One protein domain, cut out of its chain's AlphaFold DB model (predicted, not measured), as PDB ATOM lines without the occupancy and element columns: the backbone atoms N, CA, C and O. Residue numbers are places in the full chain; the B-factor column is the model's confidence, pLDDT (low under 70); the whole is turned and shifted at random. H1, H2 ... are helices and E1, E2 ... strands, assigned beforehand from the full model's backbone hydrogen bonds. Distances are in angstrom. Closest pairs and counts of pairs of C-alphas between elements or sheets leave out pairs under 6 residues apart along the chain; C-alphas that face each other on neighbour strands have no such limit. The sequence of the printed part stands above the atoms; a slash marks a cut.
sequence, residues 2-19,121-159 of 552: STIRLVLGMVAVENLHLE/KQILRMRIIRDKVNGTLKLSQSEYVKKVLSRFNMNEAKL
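AT A GLANCE: This is residues 2 to 19 and 121 to 159 of the 552 residues of the protein "Retrovirus-related Pol polyprotein from transposon TNT 1-94" of Vitis vinifera (UniProt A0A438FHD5). A two-stranded hairpin, E1 and E2, has helix H1 over one of its faces, nearer to E2 than to E1, and a second helix, H2, carries on from the end of E2 in nearly the same line, the hairpin and H2 together making one long body. After H2, residues 152 to 159 fold back with no named element. The printed part has 57 residues, with two named helices and two named strands in the order H1, E1, E2, H2; the sheet has the order E1 - E2 and is antiparallel, and the class is mixed, helices and strands. The whole is loose, with a radius of gyration of the C-alphas of 14.6 A, and elongated, with spans of 43 by 22 by 18 A.

IN THESE COORDINATES: H1 is residues 2 to 13, 16.3 A from first to last C-alpha, and begins at C-alpha 2 at (128.051, -41.231, 198.361). Beyond the cut, E1 is residues 126 to 130, 12.7 A long from first to last C-alpha. E2 is residues 137 to 140, 10.1 A long, with C-alpha 137 at (120.725, -50.479, 188.803). H2 is residues 142 to 151, 14.0 A long, and ends at C-alpha 151 at (145.924, -63.809, 193.590).

HOW THE PARTS SIT: E1 and E2 form a hairpin and are antiparallel, with 151 degrees between their directions. The C-alphas of Ile 129 and Lys 138 face each other at 5.1 A. N 127 and O 140 are within hydrogen-bond range at 2.8 A, and so are N 138 and O 129 at 2.8 A. Residues 122 to 123 pair, antiparallel, with residues 126 to 127 of E1. H1 and E2 have 3 pairs of C-alphas within 8 A, the closest being those of Ala 12 and Leu 137, 6.1 A apart. E1 and H2 have 2 such pairs, the closest being those of Met 126 and Tyr 144, 7.8 A apart. H1 and H2 are apart. In both H1 and H2 every O i to N i+4 pair is within hydrogen-bond range.

THE WHOLE: The two C-alphas farthest apart are those of Glu 14 and Asn 153, 42.8 A. Residues 20 to 120 are cut out and not printed, and C-alphas 19 and 121 are 8.5 A apart across the cut; the link from H1 to E1 is the link across it. Of the links printed whole, E1 to E2 is short, with 6 residues, and E2 to H2 is tight, with 1 residue. The mean pLDDT of the printed part is 86.5, and no printed residue is under 70.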
ATOM      1  N   SER A   2     129.408 -41.818 198.341       72.62
ATOM      2  CA  SER A   2     128.051 -41.231 198.361       72.62
ATOM      3  C   SER A   2     127.607 -40.567 197.049       72.62
ATOM      4  O   SER A   2     126.555 -40.913 196.525       72.62
ATOM      5  N   THR A   3     128.434 -39.694 196.465       77.44
ATOM      6  CA  THR A   3     128.119 -38.977 195.215       77.44
ATOM      7  C   THR A   3     127.895 -39.906 194.020       77.44
ATOM      8  O   THR A   3     127.011 -39.653 193.213       77.44
ATOM      9  N   ILE A   4     128.654 -41.003 193.911       82.06
ATOM     10  CA  ILE A   4     128.509 -41.964 192.804       82.06
ATOM     11  C   ILE A   4     127.201 -42.746 192.958       82.06
ATOM     12  O   ILE A   4     126.470 -42.901 191.986       82.06
ATOM     13  N   ARG A   5     126.859 -43.171 194.183       84.12
ATOM     14  CA  ARG A   5     125.568 -43.823 194.460       84.12
ATOM     15  C   ARG A   5     124.385 -42.886 194.194       84.12
ATOM     16  O   ARG A   5     123.405 -43.329 193.615       84.12
ATOM     17  N   LEU A   6     124.502 -41.601 194.541       84.12
ATOM     18  CA  LEU A   6     123.486 -40.586 194.236       84.12
ATOM     19  C   LEU A   6     123.282 -40.423 192.720       84.12
ATOM     20  O   LEU A   6     122.153 -40.511 192.250       84.12
ATOM     21  N   VAL A   7     124.366 -40.248 191.956       82.31
ATOM     22  CA  VAL A   7     124.320 -40.147 190.485       82.31
ATOM     23  C   VAL A   7     123.666 -41.382 189.865       82.31
ATOM     24  O   VAL A   7     122.749 -41.248 189.063       82.31
ATOM     25  N   LEU A   8     124.091 -42.586 190.258       85.88
ATOM     26  CA  LEU A   8     123.534 -43.836 189.733       85.88
ATOM     27  C   LEU A   8     122.072 -44.059 190.158       85.88
ATOM     28  O   LEU A   8     121.295 -44.604 189.381       85.88
ATOM     29  N   GLY A   9     121.674 -43.572 191.336       86.62
ATOM     30  CA  GLY A   9     120.272 -43.508 191.748       86.62
ATOM     31  C   GLY A   9     119.444 -42.606 190.831       86.62
ATOM     32  O   GLY A   9     118.397 -43.025 190.355       86.62
ATOM     33  N   MET A  10     119.935 -41.409 190.485       84.50
ATOM     34  CA  MET A  10     119.250 -40.522 189.529       84.50
ATOM     35  C   MET A  10     119.168 -41.123 188.114       84.50
ATOM     36  O   MET A  10     118.147 -40.976 187.447       84.50
ATOM     37  N   VAL A  11     120.206 -41.846 187.668       85.56
ATOM     38  CA  VAL A  11     120.191 -42.615 186.405       85.56
ATOM     39  C   VAL A  11     119.063 -43.652 186.385       85.56
ATOM     40  O   VAL A  11     118.450 -43.848 185.337       85.56
ATOM     41  N   ALA A  12     118.818 -44.322 187.513       88.50
ATOM     42  CA  ALA A  12     117.746 -45.298 187.672       88.50
ATOM     43  C   ALA A  12     116.366 -44.613 187.700       88.50
ATOM     44  O   ALA A  12     115.554 -44.853 186.810       88.50
ATOM     45  N   VAL A  13     116.153 -43.685 188.647       86.19
ATOM     46  CA  VAL A  13     114.882 -42.965 188.887       86.19
ATOM     47  C   VAL A  13     114.334 -42.288 187.627       86.19
ATOM     48  O   VAL A  13     113.166 -42.458 187.295       86.19
ATOM     49  N   GLU A  14     115.159 -41.518 186.914       83.06
ATOM     50  CA  GLU A  14     114.735 -40.786 185.709       83.06
ATOM     51  C   GLU A  14     115.013 -41.583 184.402       83.06
ATOM     52  O   GLU A  14     114.883 -41.048 183.304       83.06
ATOM     53  N   ASN A  15     115.425 -42.859 184.498       85.00
ATOM     54  CA  ASN A  15     115.818 -43.760 183.393       85.00
ATOM     55  C   ASN A  15     116.816 -43.156 182.372       85.00
ATOM     56  O   ASN A  15     116.859 -43.522 181.192       85.00
ATOM     57  N   LEU A  16     117.672 -42.242 182.822       84.25
ATOM     58  CA  LEU A  16     118.505 -41.392 181.966       84.25
ATOM     59  C   LEU A  16     119.636 -42.162 181.267       84.25
ATOM     60  O   LEU A  16     120.060 -43.221 181.732       84.25
ATOM     61  N   HIS A  17     120.161 -41.664 180.144       83.44
ATOM     62  CA  HIS A  17     121.244 -42.356 179.425       83.44
ATOM     63  C   HIS A  17     122.584 -42.202 180.160       83.44
ATOM     64  O   HIS A  17     122.976 -41.088 180.498       83.44
ATOM     65  N   LEU A  18     123.278 -43.317 180.415       84.81
ATOM     66  CA  LEU A  18     124.539 -43.346 181.163       84.81
ATOM     67  C   LEU A  18     125.663 -43.909 180.292       84.81
ATOM     68  O   LEU A  18     125.654 -45.084 179.921       84.81
ATOM     69  N   GLU A  19     126.658 -43.071 180.027       85.62
ATOM     70  CA  GLU A  19     127.844 -43.414 179.248       85.62
ATOM     71  C   GLU A  19     129.125 -43.152 180.032       85.62
ATOM     72  O   GLU A  19     129.158 -42.362 180.977       85.62
ATOM     73  N   LYS A 121     129.582 -49.845 181.730       88.75
ATOM     74  CA  LYS A 121     129.570 -51.232 182.234       88.75
ATOM     75  C   LYS A 121     130.368 -51.413 183.528       88.75
ATOM     76  O   LYS A 121     130.110 -52.363 184.262       88.75
ATOM     77  N   GLN A 122     131.332 -50.535 183.828       86.75
ATOM     78  CA  GLN A 122     132.182 -50.681 185.013       86.75
ATOM     79  C   GLN A 122     132.708 -49.332 185.526       86.75
ATOM     80  O   GLN A 122     133.362 -48.602 184.791       86.75
ATOM     81  N   ILE A 123     132.499 -49.013 186.805       85.19
ATOM     82  CA  ILE A 123     132.979 -47.774 187.439       85.19
ATOM     83  C   ILE A 123     133.771 -48.087 188.713       85.19
ATOM     84  O   ILE A 123     133.284 -48.776 189.602       85.19
ATOM     85  N   LEU A 124     135.012 -47.592 188.812       83.12
ATOM     86  CA  LEU A 124     135.926 -47.855 189.942       83.12
ATOM     87  C   LEU A 124     136.021 -49.355 190.313       83.12
ATOM     88  O   LEU A 124     135.854 -49.733 191.472       83.12
ATOM     89  N   ARG A 125     136.243 -50.217 189.307       83.94
ATOM     90  CA  ARG A 125     136.260 -51.695 189.409       83.94
ATOM     91  C   ARG A 125     134.929 -52.350 189.853       83.94
ATOM     92  O   ARG A 125     134.872 -53.571 189.928       83.94
ATOM     93  N   MET A 126     133.848 -51.592 190.085       88.50
ATOM     94  CA  MET A 126     132.488 -52.128 190.271       88.50
ATOM     95  C   MET A 126     131.813 -52.346 188.915       88.50
ATOM     96  O   MET A 126     131.721 -51.406 188.125       88.50
ATOM     97  N   ARG A 127     131.298 -53.550 188.653       90.50
ATOM     98  CA  ARG A 127     130.444 -53.850 187.498       90.50
ATOM     99  C   ARG A 127     129.072 -53.196 187.695       90.50
ATOM    100  O   ARG A 127     128.474 -53.324 188.763       90.50
ATOM    101  N   ILE A 128     128.588 -52.508 186.663       89.88
ATOM    102  CA  ILE A 128     127.243 -51.928 186.591       89.88
ATOM    103  C   ILE A 128     126.357 -52.909 185.824       89.88
ATOM    104  O   ILE A 128     126.647 -53.234 184.674       89.88
ATOM    105  N   ILE A 129     125.259 -53.339 186.440       90.62
ATOM    106  CA  ILE A 129     124.187 -54.081 185.770       90.62
ATOM    107  C   ILE A 129     122.943 -53.200 185.852       90.62
ATOM    108  O   ILE A 129     122.594 -52.731 186.933       90.62
ATOM    109  N   ARG A 130     122.294 -52.922 184.719       88.12
ATOM    110  CA  ARG A 130     121.144 -52.012 184.660       88.12
ATOM    111  C   ARG A 130     120.005 -52.620 183.863       88.12
ATOM    112  O   ARG A 130     120.190 -52.989 182.707       88.12
ATOM    113  N   ASP A 131     118.825 -52.593 184.463       88.94
ATOM    114  CA  ASP A 131     117.563 -52.916 183.820       88.94
ATOM    115  C   ASP A 131     116.795 -51.612 183.543       88.94
ATOM    116  O   ASP A 131     116.520 -50.828 184.452       88.94
ATOM    117  N   LYS A 132     116.479 -51.346 182.270       86.88
ATOM    118  CA  LYS A 132     115.709 -50.157 181.859       86.88
ATOM    119  C   LYS A 132     114.191 -50.358 181.907       86.88
ATOM    120  O   LYS A 132     113.481 -49.361 181.812       86.88
ATOM    121  N   VAL A 133     113.718 -51.602 182.007       88.12
ATOM    122  CA  VAL A 133     112.295 -51.968 182.081       88.12
ATOM    123  C   VAL A 133     111.844 -51.926 183.536       88.12
ATOM    124  O   VAL A 133     110.902 -51.215 183.861       88.12
ATOM    125  N   ASN A 134     112.586 -52.594 184.422       87.31
ATOM    126  CA  ASN A 134     112.327 -52.589 185.865       87.31
ATOM    127  C   ASN A 134     112.945 -51.379 186.595       87.31
ATOM    128  O   ASN A 134     112.850 -51.279 187.813       87.31
ATOM    129  N   GLY A 135     113.629 -50.478 185.879       84.50
ATOM    130  CA  GLY A 135     114.206 -49.247 186.436       84.50
ATOM    131  C   GLY A 135     115.351 -49.447 187.442       84.50
ATOM    132  O   GLY A 135     115.707 -48.503 188.142       84.50
ATOM    133  N   THR A 136     115.937 -50.646 187.543       87.12
ATOM    134  CA  THR A 136     116.940 -50.968 188.574       87.12
ATOM    135  C   THR A 136     118.382 -50.802 188.095       87.12
ATOM    136  O   THR A 136     118.711 -50.955 186.913       87.12
ATOM    137  N   LEU A 137     119.283 -50.520 189.041       89.62
ATOM    138  CA  LEU A 137     120.725 -50.479 188.803       89.62
ATOM    139  C   LEU A 137     121.459 -51.173 189.959       89.62
ATOM    140  O   LEU A 137     121.448 -50.710 191.100       89.62
ATOM    141  N   LYS A 138     122.111 -52.297 189.657       90.81
ATOM    142  CA  LYS A 138     122.935 -53.063 190.598       90.81
ATOM    143  C   LYS A 138     124.409 -52.708 190.450       90.81
ATOM    144  O   LYS A 138     124.900 -52.456 189.345       90.81
ATOM    145  N   LEU A 139     125.125 -52.756 191.571       90.38
ATOM    146  CA  LEU A 139     126.581 -52.697 191.614       90.38
ATOM    147  C   LEU A 139     127.131 -54.000 192.197       90.38
ATOM    148  O   LEU A 139     126.827 -54.347 193.340       90.38
ATOM    149  N   SER A 140     127.978 -54.685 191.426       88.69
ATOM    150  CA  SER A 140     128.709 -55.874 191.876       88.69
ATOM    151  C   SER A 140     130.221 -55.635 191.869       88.69
ATOM    152  O   SER A 140     130.752 -54.861 191.071       88.69
ATOM    153  N   GLN A 141     130.927 -56.314 192.772       89.25
ATOM    154  CA  GLN A 141     132.390 -56.399 192.809       89.25
ATOM    155  C   GLN A 141     132.883 -57.851 192.724       89.25
ATOM    156  O   GLN A 141     134.052 -58.103 193.011       89.25
ATOM    157  N   SER A 142     132.041 -58.815 192.336       86.44
ATOM    158  CA  SER A 142     132.424 -60.230 192.375       86.44
ATOM    159  C   SER A 142     133.622 -60.573 191.494       86.44
ATOM    160  O   SER A 142     134.458 -61.355 191.922       86.44
ATOM    161  N   GLU A 143     133.816 -59.915 190.348       85.62
ATOM    162  CA  GLU A 143     135.050 -60.046 189.553       85.62
ATOM    163  C   GLU A 143     136.307 -59.579 190.302       85.62
ATOM    164  O   GLU A 143     137.371 -60.176 190.155       85.62
ATOM    165  N   TYR A 144     136.206 -58.516 191.106       85.50
ATOM    166  CA  TYR A 144     137.323 -58.046 191.926       85.50
ATOM    167  C   TYR A 144     137.602 -59.021 193.075       85.50
ATOM    168  O   TYR A 144     138.757 -59.363 193.305       85.50
ATOM    169  N   VAL A 145     136.557 -59.530 193.737       86.62
ATOM    170  CA  VAL A 145     136.688 -60.556 194.785       86.62
ATOM    171  C   VAL A 145     137.297 -61.839 194.215       86.62
ATOM    172  O   VAL A 145     138.292 -62.313 194.750       86.62
ATOM    173  N   LYS A 146     136.777 -62.352 193.092       88.00
ATOM    174  CA  LYS A 146     137.286 -63.545 192.401       88.00
ATOM    175  C   LYS A 146     138.767 -63.349 192.006       88.00
ATOM    176  O   LYS A 146     139.585 -64.194 192.349       88.00
ATOM    177  N   LYS A 147     139.166 -62.189 191.455       88.62
ATOM    178  CA  LYS A 147     140.589 -61.859 191.191       88.62
ATOM    179  C   LYS A 147     141.469 -61.784 192.447       88.62
ATOM    180  O   LYS A 147     142.625 -62.196 192.392       88.62
ATOM    181  N   VAL A 148     140.961 -61.259 193.566       89.44
ATOM    182  CA  VAL A 148     141.696 -61.235 194.845       89.44
ATOM    183  C   VAL A 148     141.891 -62.654 195.380       89.44
ATOM    184  O   VAL A 148     143.013 -63.003 195.736       89.44
ATOM    185  N   LEU A 149     140.848 -63.492 195.367       90.56
ATOM    186  CA  LEU A 149     140.947 -64.895 195.776       90.56
ATOM    187  C   LEU A 149     141.978 -65.646 194.925       90.56
ATOM    188  O   LEU A 149     142.863 -66.284 195.488       90.56
ATOM    189  N   SER A 150     141.952 -65.496 193.597       91.62
ATOM    190  CA  SER A 150     142.946 -66.132 192.721       91.62
ATOM    191  C   SER A 150     144.375 -65.654 192.992       91.62
ATOM    192  O   SER A 150     145.284 -66.479 193.018       91.62
ATOM    193  N   ARG A 151     144.590 -64.358 193.270       94.12
ATOM    194  CA  ARG A 151     145.924 -63.809 193.590       94.12
ATOM    195  C   ARG A 151     146.542 -64.414 194.857       94.12
ATOM    196  O   ARG A 151     147.762 -64.494 194.942       94.12
ATOM    197  N   PHE A 152     145.723 -64.829 195.823       92.56
ATOM    198  CA  PHE A 152     146.172 -65.455 197.072       92.56
ATOM    199  C   PHE A 152     145.979 -66.984 197.095       92.56
ATOM    200  O   PHE A 152     146.088 -67.596 198.151       92.56
ATOM    201  N   ASN A 153     145.680 -67.604 195.946       90.25
ATOM    202  CA  ASN A 153     145.330 -69.026 195.814       90.25
ATOM    203  C   ASN A 153     144.176 -69.491 196.736       90.25
ATOM    204  O   ASN A 153     144.106 -70.635 197.170       90.25
ATOM    205  N   MET A 154     143.237 -68.588 197.028       91.19
ATOM    206  CA  MET A 154     142.076 -68.795 197.900       91.19
ATOM    207  C   MET A 154     140.789 -69.107 197.114       91.19
ATOM    208  O   MET A 154     139.690 -68.859 197.606       91.19
ATOM    209  N   ASN A 155     140.891 -69.628 195.886       87.62
ATOM    210  CA  ASN A 155     139.724 -69.914 195.031       87.62
ATOM    211  C   ASN A 155     138.733 -70.898 195.684       87.62
ATOM    212  O   ASN A 155     137.525 -70.763 195.510       87.62
ATOM    213  N   GLU A 156     139.247 -71.850 196.465       87.44
ATOM    214  CA  GLU A 156     138.479 -72.885 197.173       87.44
ATOM    215  C   GLU A 156     138.190 -72.519 198.643       87.44
ATOM    216  O   GLU A 156     137.695 -73.339 199.418       87.44
ATOM    217  N   ALA A 157     138.494 -71.283 199.060       83.00
ATOM    218  CA  ALA A 157     138.317 -70.858 200.444       83.00
ATOM    219  C   ALA A 157     136.846 -70.960 200.882       83.00
ATOM    220  O   ALA A 157     135.933 -70.448 200.230       83.00
ATOM    221  N   LYS A 158     136.626 -71.610 202.030       81.25
ATOM    222  CA  LYS A 158     135.294 -71.891 202.572       81.25
ATOM    223  C   LYS A 158     134.485 -70.602 202.739       81.25
ATOM    224  O   LYS A 158     134.814 -69.751 203.563       81.25
ATOM    225  N   LEU A 159     133.396 -70.492 201.980       76.12
ATOM    226  CA  LEU A 159     132.451 -69.378 202.050       76.12
ATOM    227  C   LEU A 159     131.879 -69.237 203.470       76.12
ATOM    228  O   LEU A 159     131.305 -70.181 204.013       76.12
TER     229      LEU A 159